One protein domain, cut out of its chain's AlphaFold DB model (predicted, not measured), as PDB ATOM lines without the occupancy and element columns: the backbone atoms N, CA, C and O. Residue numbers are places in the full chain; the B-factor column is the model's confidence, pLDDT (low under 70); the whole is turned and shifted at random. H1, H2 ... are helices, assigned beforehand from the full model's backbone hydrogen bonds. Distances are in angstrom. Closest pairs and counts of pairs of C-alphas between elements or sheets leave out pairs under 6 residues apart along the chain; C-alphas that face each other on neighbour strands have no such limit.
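AT A GLANCE: This is residues 13 to 71 of the 306 residues of an uncharacterized protein of Cryomorphaceae bacterium (UniProt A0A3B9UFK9). Three helices, H2, H3 and H4, make a small cluster with their centres in a triangle, and before them a loop with the one-turn helix H1 lies off to one side of the cluster. H2 packs on both H3 and H4, while H1 touches no helix. The printed part has 59 residues with four named helices, in the order H1, H2, H3, H4, and no named strand: its class is all helix. It is compact, with a radius of gyration of the C-alphas of 10.7 A, and spans 29 by 25 by 17 A.

IN THESE COORDINATES: H1 is residues 13 to 16, 5.1 A long, and begins at C-alpha 13 (-1.494, 33.523, -33.339). H2 is residues 28 to 41, 19.9 A long, and begins at C-alpha 28 (-2.825, 39.548, -24.586). H3, residues 45 to 54, is 14.5 A long. H4, residues 59 to 69, is 15.2 A long and ends at C-alpha 69 (2.992, 54.038, -23.683).

HOW THE PARTS SIT: H1 is apart from H2, H3 and H4. H2 touches H3 with residues 34 to 38 alone, at a steep tilt of 52 degrees, opposite ways; the closest C-alphas, of Ala 38 and Ala 45, are 5.3 A apart. H2 touches H4, the closest C-alphas being those of Ala 37 and Glu 69, 5.1 A apart. H2 and H4 run the same way at a shallow tilt of 33 degrees, only just short of steep. H3 and H4 are close but not clearly touching, with the closest C-alphas, of Met 52 and Arg 61, 6.4 A apart; they run opposite ways at a shallow tilt of 21 degrees. In H2, H3 and H4 every O i to N i+4 pair is within hydrogen-bond range; H1 is too short for such a pair.

THE WHOLE: The two C-alphas farthest apart, of Arg 19 and Glu 70, are 29.5 A apart. The printed part has no cut. The link from H1 to H2, 11 residues, is long; those from H2 to H3 and from H3 to H4 are tight. The mean pLDDT of the printed part is 76.1, and residues 13 to 25 are under 70.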
ATOM      1  N   VAL A  13      -1.886  34.892 -32.979       52.91
ATOM      2  CA  VAL A  13      -1.494  33.523 -33.339       52.91
ATOM      3  C   VAL A  13      -0.143  33.515 -34.050       52.91
ATOM      4  O   VAL A  13       0.709  32.702 -33.696       52.91
ATOM      5  N   ALA A  14       0.090  34.443 -34.985       51.84
ATOM      6  CA  ALA A  14       1.388  34.610 -35.647       51.84
ATOM      7  C   ALA A  14       2.487  35.028 -34.655       51.84
ATOM      8  O   ALA A  14       3.598  34.506 -34.692       51.84
ATOM      9  N   VAL A  15       2.130  35.899 -33.710       49.03
ATOM     10  CA  VAL A  15       2.972  36.349 -32.593       49.03
ATOM     11  C   VAL A  15       3.351  35.149 -31.699       49.03
ATOM     12  O   VAL A  15       4.517  34.874 -31.447       49.03
ATOM     13  N   ARG A  16       2.395  34.305 -31.303       44.66
ATOM     14  CA  ARG A  16       2.672  33.117 -30.466       44.66
ATOM     15  C   ARG A  16       3.411  31.968 -31.175       44.66
ATOM     16  O   ARG A  16       3.802  31.011 -30.505       44.66
ATOM     17  N   ALA A  17       3.569  32.011 -32.498       49.16
ATOM     18  CA  ALA A  17       4.228  30.949 -33.261       49.16
ATOM     19  C   ALA A  17       5.766  31.036 -33.230       49.16
ATOM     20  O   ALA A  17       6.428  30.043 -33.550       49.16
ATOM     21  N   ASP A  18       6.334  32.168 -32.800       47.91
ATOM     22  CA  ASP A  18       7.775  32.307 -32.602       47.91
ATOM     23  C   ASP A  18       8.228  31.600 -31.311       47.91
ATOM     24  O   ASP A  18       7.989  32.035 -30.181       47.91
ATOM     25  N   ARG A  19       8.880  30.445 -31.484       47.00
ATOM     26  CA  ARG A  19       9.372  29.597 -30.387       47.00
ATOM     27  C   ARG A  19      10.742  30.016 -29.853       47.00
ATOM     28  O   ARG A  19      11.181  29.430 -28.863       47.00
ATOM     29  N   ALA A  20      11.422  30.983 -30.473       49.03
ATOM     30  CA  ALA A  20      12.739  31.426 -30.021       49.03
ATOM     31  C   ALA A  20      12.659  32.374 -28.810       49.03
ATOM     32  O   ALA A  20      13.617  32.478 -28.045       49.03
ATOM     33  N   GLU A  21      11.508  33.018 -28.585       50.34
ATOM     34  CA  GLU A  21      11.467  34.235 -27.769       50.34
ATOM     35  C   GLU A  21      10.457  34.253 -26.595       50.34
ATOM     36  O   GLU A  21      10.375  35.248 -25.873       50.34
ATOM     37  N   ARG A  22       9.759  33.143 -26.292       55.59
ATOM     38  CA  ARG A  22       8.914  32.984 -25.074       55.59
ATOM     39  C   ARG A  22       7.766  34.008 -24.948       55.59
ATOM     40  O   ARG A  22       7.493  34.533 -23.864       55.59
ATOM     41  N   TRP A  23       7.085  34.298 -26.056       59.44
ATOM     42  CA  TRP A  23       5.981  35.271 -26.124       59.44
ATOM     43  C   TRP A  23       4.710  34.798 -25.392       59.44
ATOM     44  O   TRP A  23       3.832  35.593 -25.068       59.44
ATOM     45  N   ASP A  24       4.648  33.509 -25.054       63.31
ATOM     46  CA  ASP A  24       3.604  32.844 -24.268       63.31
ATOM     47  C   ASP A  24       3.494  33.327 -22.807       63.31
ATOM     48  O   ASP A  24       2.519  33.024 -22.122       63.31
ATOM     49  N   GLN A  25       4.483  34.080 -22.321       69.44
ATOM     50  CA  GLN A  25       4.542  34.595 -20.946       69.44
ATOM     51  C   GLN A  25       4.004  36.014 -20.767       69.44
ATOM     52  O   GLN A  25       3.992  36.521 -19.639       69.44
ATOM     53  N   LEU A  26       3.592  36.667 -21.850       74.12
ATOM     54  CA  LEU A  26       2.933  37.966 -21.812       74.12
ATOM     55  C   LEU A  26       1.430  37.771 -22.005       74.12
ATOM     56  O   LEU A  26       0.997  36.943 -22.805       74.12
ATOM     57  N   SER A  27       0.620  38.524 -21.260       81.62
ATOM     58  CA  SER A  27      -0.827  38.494 -21.484       81.62
ATOM     59  C   SER A  27      -1.187  39.218 -22.783       81.62
ATOM     60  O   SER A  27      -0.453  40.097 -23.239       81.62
ATOM     61  N   ASP A  28      -2.353  38.905 -23.351       78.88
ATOM     62  CA  ASP A  28      -2.825  39.548 -24.586       78.88
ATOM     63  C   ASP A  28      -2.895  41.075 -24.449       78.88
ATOM     64  O   ASP A  28      -2.487  41.803 -25.350       78.88
ATOM     65  N   ASN A  29      -3.296  41.574 -23.276       82.62
ATOM     66  CA  ASN A  29      -3.282  43.008 -22.989       82.62
ATOM     67  C   ASN A  29      -1.865  43.594 -23.007       82.62
ATOM     68  O   ASN A  29      -1.681  44.722 -23.452       82.62
ATOM     69  N   GLN A  30      -0.855  42.866 -22.526       83.00
ATOM     70  CA  GLN A  30       0.529  43.346 -22.552       83.00
ATOM     71  C   GLN A  30       1.062  43.394 -23.986       83.00
ATOM     72  O   GLN A  30       1.694  44.378 -24.356       83.00
ATOM     73  N   LEU A  31       0.748  42.386 -24.805       82.88
ATOM     74  CA  LEU A  31       1.123  42.353 -26.222       82.88
ATOM     75  C   LEU A  31       0.477  43.503 -27.010       82.88
ATOM     76  O   LEU A  31       1.182  44.223 -27.712       82.88
ATOM     77  N   ILE A  32      -0.825  43.747 -26.818       84.88
ATOM     78  CA  ILE A  32      -1.546  44.861 -27.462       84.88
ATOM     79  C   ILE A  32      -0.918  46.212 -27.097       84.88
ATOM     80  O   ILE A  32      -0.735  47.066 -27.962       84.88
ATOM     81  N   ARG A  33      -0.567  46.416 -25.822       87.75
ATOM     82  CA  ARG A  33       0.049  47.667 -25.349       87.75
ATOM     83  C   ARG A  33       1.456  47.867 -25.914       87.75
ATOM     84  O   ARG A  33       1.792  48.975 -26.322       87.75
ATOM     85  N   ILE A  34       2.262  46.802 -25.992       85.56
ATOM     86  CA  ILE A  34       3.590  46.840 -26.629       85.56
ATOM     87  C   ILE A  34       3.460  47.201 -28.104       85.56
ATOM     88  O   ILE A  34       4.188  48.065 -28.581       85.56
ATOM     89  N   GLU A  35       2.530  46.576 -28.822       85.06
ATOM     90  CA  GLU A  35       2.326  46.852 -30.239       85.06
ATOM     91  C   GLU A  35       1.808  48.272 -30.478       85.06
ATOM     92  O   GLU A  35       2.281  48.961 -31.384       85.06
ATOM     93  N   TRP A  36       0.881  48.743 -29.643       88.19
ATOM     94  CA  TRP A  36       0.422  50.125 -29.685       88.19
ATOM     95  C   TRP A  36       1.584  51.103 -29.475       88.19
ATOM     96  O   TRP A  36       1.743  52.030 -30.271       88.19
ATOM     97  N   ALA A  37       2.432  50.879 -28.466       86.19
ATOM     98  CA  ALA A  37       3.601  51.717 -28.204       86.19
ATOM     99  C   ALA A  37       4.625  51.642 -29.351       86.19
ATOM    100  O   ALA A  37       5.123  52.675 -29.793       86.19
ATOM    101  N   ALA A  38       4.887  50.445 -29.885       85.88
ATOM    102  CA  ALA A  38       5.782  50.224 -31.017       85.88
ATOM    103  C   ALA A  38       5.337  51.008 -32.258       85.88
ATOM    104  O   ALA A  38       6.148  51.686 -32.883       85.88
ATOM    105  N   ARG A  39       4.038  50.980 -32.581       87.12
ATOM    106  CA  ARG A  39       3.468  51.727 -33.712       87.12
ATOM    107  C   ARG A  39       3.438  53.234 -33.460       87.12
ATOM    108  O   ARG A  39       3.758  54.000 -34.359       87.12
ATOM    109  N   THR A  40       3.053  53.656 -32.257       89.12
ATOM    110  CA  THR A  40       2.905  55.080 -31.903       89.12
ATOM    111  C   THR A  40       4.250  55.801 -31.887       89.12
ATOM    112  O   THR A  40       4.344  56.935 -32.347       89.12
ATOM    113  N   TRP A  41       5.292  55.134 -31.387       84.94
ATOM    114  CA  TRP A  41       6.627  55.709 -31.201       84.94
ATOM    115  C   TRP A  41       7.660  55.204 -32.216       84.94
ATOM    116  O   TRP A  41       8.841  55.526 -32.094       84.94
ATOM    117  N   SER A  42       7.233  54.430 -33.219       86.88
ATOM    118  CA  SER A  42       8.098  53.808 -34.238       86.88
ATOM    119  C   SER A  42       9.255  52.998 -33.640       86.88
ATOM    120  O   SER A  42      10.385  53.028 -34.130       86.88
ATOM    121  N   TRP A  43       8.990  52.283 -32.550       83.44
ATOM    122  CA  TRP A  43       9.980  51.455 -31.870       83.44
ATOM    123  C   TRP A  43       9.960  50.009 -32.369       83.44
ATOM    124  O   TRP A  43       8.881  49.476 -32.630       83.44
ATOM    125  N   PRO A  44      11.117  49.321 -32.436       82.25
ATOM    126  CA  PRO A  44      11.149  47.902 -32.773       82.25
ATOM    127  C   PRO A  44      10.431  47.077 -31.700       82.25
ATOM    128  O   PRO A  44      10.878  47.029 -30.550       82.25
ATOM    129  N   ALA A  45       9.331  46.416 -32.074       74.75
ATOM    130  CA  ALA A  45       8.506  45.636 -31.150       74.75
ATOM    131  C   ALA A  45       9.331  44.577 -30.395       74.75
ATOM    132  O   ALA A  45       9.238  44.482 -29.172       74.75
ATOM    133  N   ASP A  46      10.237  43.888 -31.089       72.38
ATOM    134  CA  ASP A  46      11.089  42.832 -30.523       72.38
ATOM    135  C   ASP A  46      12.003  43.365 -29.406       72.38
ATOM    136  O   ASP A  46      12.202  42.734 -28.363       72.38
ATOM    137  N   SER A  47      12.497  44.599 -29.558       76.50
ATOM    138  CA  SER A  47      13.318  45.258 -28.534       76.50
ATOM    139  C   SER A  47      12.513  45.582 -27.273       76.50
ATOM    140  O   SER A  47      13.024  45.448 -26.154       76.50
ATOM    141  N   LEU A  48      11.249  45.983 -27.433       77.88
ATOM    142  CA  LEU A  48      10.346  46.271 -26.316       77.88
ATOM    143  C   LEU A  48       9.957  44.993 -25.575       77.88
ATOM    144  O   LEU A  48      10.019  44.952 -24.346       77.88
ATOM    145  N   THR A  49       9.653  43.930 -26.315       75.75
ATOM    146  CA  THR A  49       9.357  42.601 -25.770       75.75
ATOM    147  C   THR A  49      10.553  42.045 -24.994       75.75
ATOM    148  O   THR A  49      10.421  41.649 -23.832       75.75
ATOM    149  N   GLY A  50      11.763  42.125 -25.557       76.38
ATOM    150  CA  GLY A  50      12.989  41.734 -24.860       76.38
ATOM    151  C   GLY A  50      13.265  42.568 -23.600       76.38
ATOM    152  O   GLY A  50      13.809  42.068 -22.610       76.38
ATOM    153  N   ARG A  51      12.878  43.851 -23.581       79.75
ATOM    154  CA  ARG A  51      12.948  44.696 -22.375       79.75
ATOM    155  C   ARG A  51      11.922  44.259 -21.323       79.75
ATOM    156  O   ARG A  51      12.300  44.109 -20.163       79.75
ATOM    157  N   MET A  52      10.690  43.957 -21.730       84.19
ATOM    158  CA  MET A  52       9.619  43.448 -20.862       84.19
ATOM    159  C   MET A  52       9.984  42.130 -20.175       84.19
ATOM    160  O   MET A  52       9.750  41.962 -18.976       84.19
ATOM    161  N   MET A  53      10.616  41.208 -20.902       80.75
ATOM    162  CA  MET A  53      10.995  39.899 -20.362       80.75
ATOM    163  C   MET A  53      12.116  39.980 -19.321       80.75
ATOM    164  O   MET A  53      12.133  39.184 -18.382       80.75
ATOM    165  N   ARG A  54      13.002  40.980 -19.427       81.88
ATOM    166  CA  ARG A  54      14.053  41.258 -18.432       81.88
ATOM    167  C   ARG A  54      13.519  41.904 -17.152       81.88
ATOM    168  O   ARG A  54      14.201  41.895 -16.130       81.88
ATOM    169  N   THR A  55      12.310  42.459 -17.180       81.62
ATOM    170  CA  THR A  55      11.669  43.037 -15.996       81.62
ATOM    171  C   THR A  55      10.954  41.957 -15.188       81.62
ATOM    172  O   THR A  55      10.242  41.114 -15.739       81.62
ATOM    173  N   ALA A  56      11.126  41.984 -13.864       79.06
ATOM    174  CA  ALA A  56      10.431  41.072 -12.958       79.06
ATOM    175  C   ALA A  56       8.903  41.229 -13.069       79.06
ATOM    176  O   ALA A  56       8.398  42.338 -13.236       79.06
ATOM    177  N   MET A  57       8.180  40.114 -12.967       79.31
ATOM    178  CA  MET A  57       6.721  40.081 -13.084       79.31
ATOM    179  C   MET A  57       6.005  40.933 -12.022       79.31
ATOM    180  O   MET A  57       6.545  41.204 -10.948       79.31
ATOM    181  N   GLY A  58       4.761  41.318 -12.323       79.06
ATOM    182  CA  GLY A  58       3.905  42.135 -11.461       79.06
ATOM    183  C   GLY A  58       4.037  43.630 -11.746       79.06
ATOM    184  O   GLY A  58       4.330  44.026 -12.875       79.06
ATOM    185  N   LEU A  59       3.875  44.455 -10.704       77.06
ATOM    186  CA  LEU A  59       3.813  45.922 -10.801       77.06
ATOM    187  C   LEU A  59       4.953  46.543 -11.619       77.06
ATOM    188  O   LEU A  59       4.734  47.514 -12.328       77.06
ATOM    189  N   LYS A  60       6.161  45.965 -11.585       78.69
ATOM    190  CA  LYS A  60       7.310  46.478 -12.349       78.69
ATOM    191  C   LYS A  60       7.101  46.407 -13.866       78.69
ATOM    192  O   LYS A  60       7.487  47.341 -14.563       78.69
ATOM    193  N   ARG A  61       6.498  45.330 -14.382       83.62
ATOM    194  CA  ARG A  61       6.169  45.193 -15.813       83.62
ATOM    195  C   ARG A  61       5.042  46.133 -16.215       83.62
ATOM    196  O   ARG A  61       5.120  46.746 -17.272       83.62
ATOM    197  N   ASP A  62       4.034  46.285 -15.365       80.38
ATOM    198  CA  ASP A  62       2.909  47.172 -15.663       80.38
ATOM    199  C   ASP A  62       3.335  48.644 -15.641       80.38
ATOM    200  O   ASP A  62       2.955  49.398 -16.534       80.38
ATOM    201  N   SER A  63       4.205  49.035 -14.704       84.69
ATOM    202  CA  SER A  63       4.870  50.342 -14.707       84.69
ATOM    203  C   SER A  63       5.718  50.560 -15.959       84.69
ATOM    204  O   SER A  63       5.674  51.644 -16.533       84.69
ATOM    205  N   LEU A  64       6.454  49.540 -16.417       86.38
ATOM    206  CA  LEU A  64       7.221  49.633 -17.659       86.38
ATOM    207  C   LEU A  64       6.308  49.811 -18.881       86.38
ATOM    208  O   LEU A  64       6.628  50.616 -19.745       86.38
ATOM    209  N   LEU A  65       5.173  49.114 -18.952       86.94
ATOM    210  CA  LEU A  65       4.209  49.294 -20.043       86.94
ATOM    211  C   LEU A  65       3.632  50.702 -20.063       86.94
ATOM    212  O   LEU A  65       3.590  51.306 -21.128       86.94
ATOM    213  N   VAL A  66       3.248  51.241 -18.902       87.12
ATOM    214  CA  VAL A  66       2.797  52.638 -18.805       87.12
ATOM    215  C   VAL A  66       3.897  53.580 -19.295       87.12
ATOM    216  O   VAL A  66       3.642  54.445 -20.121       87.12
ATOM    217  N   TRP A  67       5.142  53.372 -18.862       88.12
ATOM    218  CA  TRP A  67       6.275  54.177 -19.319       88.12
ATOM    219  C   TRP A  67       6.490  54.100 -20.840       88.12
ATOM    220  O   TRP A  67       6.692  55.126 -21.486       88.12
ATOM    221  N   LEU A  68       6.404  52.905 -21.437       88.38
ATOM    222  CA  LEU A  68       6.503  52.724 -22.890       88.38
ATOM    223  C   LEU A  68       5.364  53.433 -23.627       88.38
ATOM    224  O   LEU A  68       5.596  54.056 -24.660       88.38
ATOM    225  N   GLU A  69       4.147  53.370 -23.091       87.44
ATOM    226  CA  GLU A  69       2.992  54.038 -23.683       87.44
ATOM    227  C   GLU A  69       3.135  55.559 -23.685       87.44
ATOM    228  O   GLU A  69       2.769  56.227 -24.652       87.44
ATOM    229  N   GLU A  70       3.740  56.112 -22.638       86.75
ATOM    230  CA  GLU A  70       4.047  57.538 -22.551       86.75
ATOM    231  C   GLU A  70       5.160  57.990 -23.514       86.75
ATOM    232  O   GLU A  70       5.395  59.195 -23.640       86.75
ATOM    233  N   GLY A  71       5.807  57.049 -24.210       85.44
ATOM    234  CA  GLY A  71       6.900  57.277 -25.155       85.44
ATOM    235  C   GLY A  71       8.283  57.010 -24.579       85.44
ATOM    236  O   GLY A  71       9.274  57.371 -25.211       85.44
TER     237      GLY A  71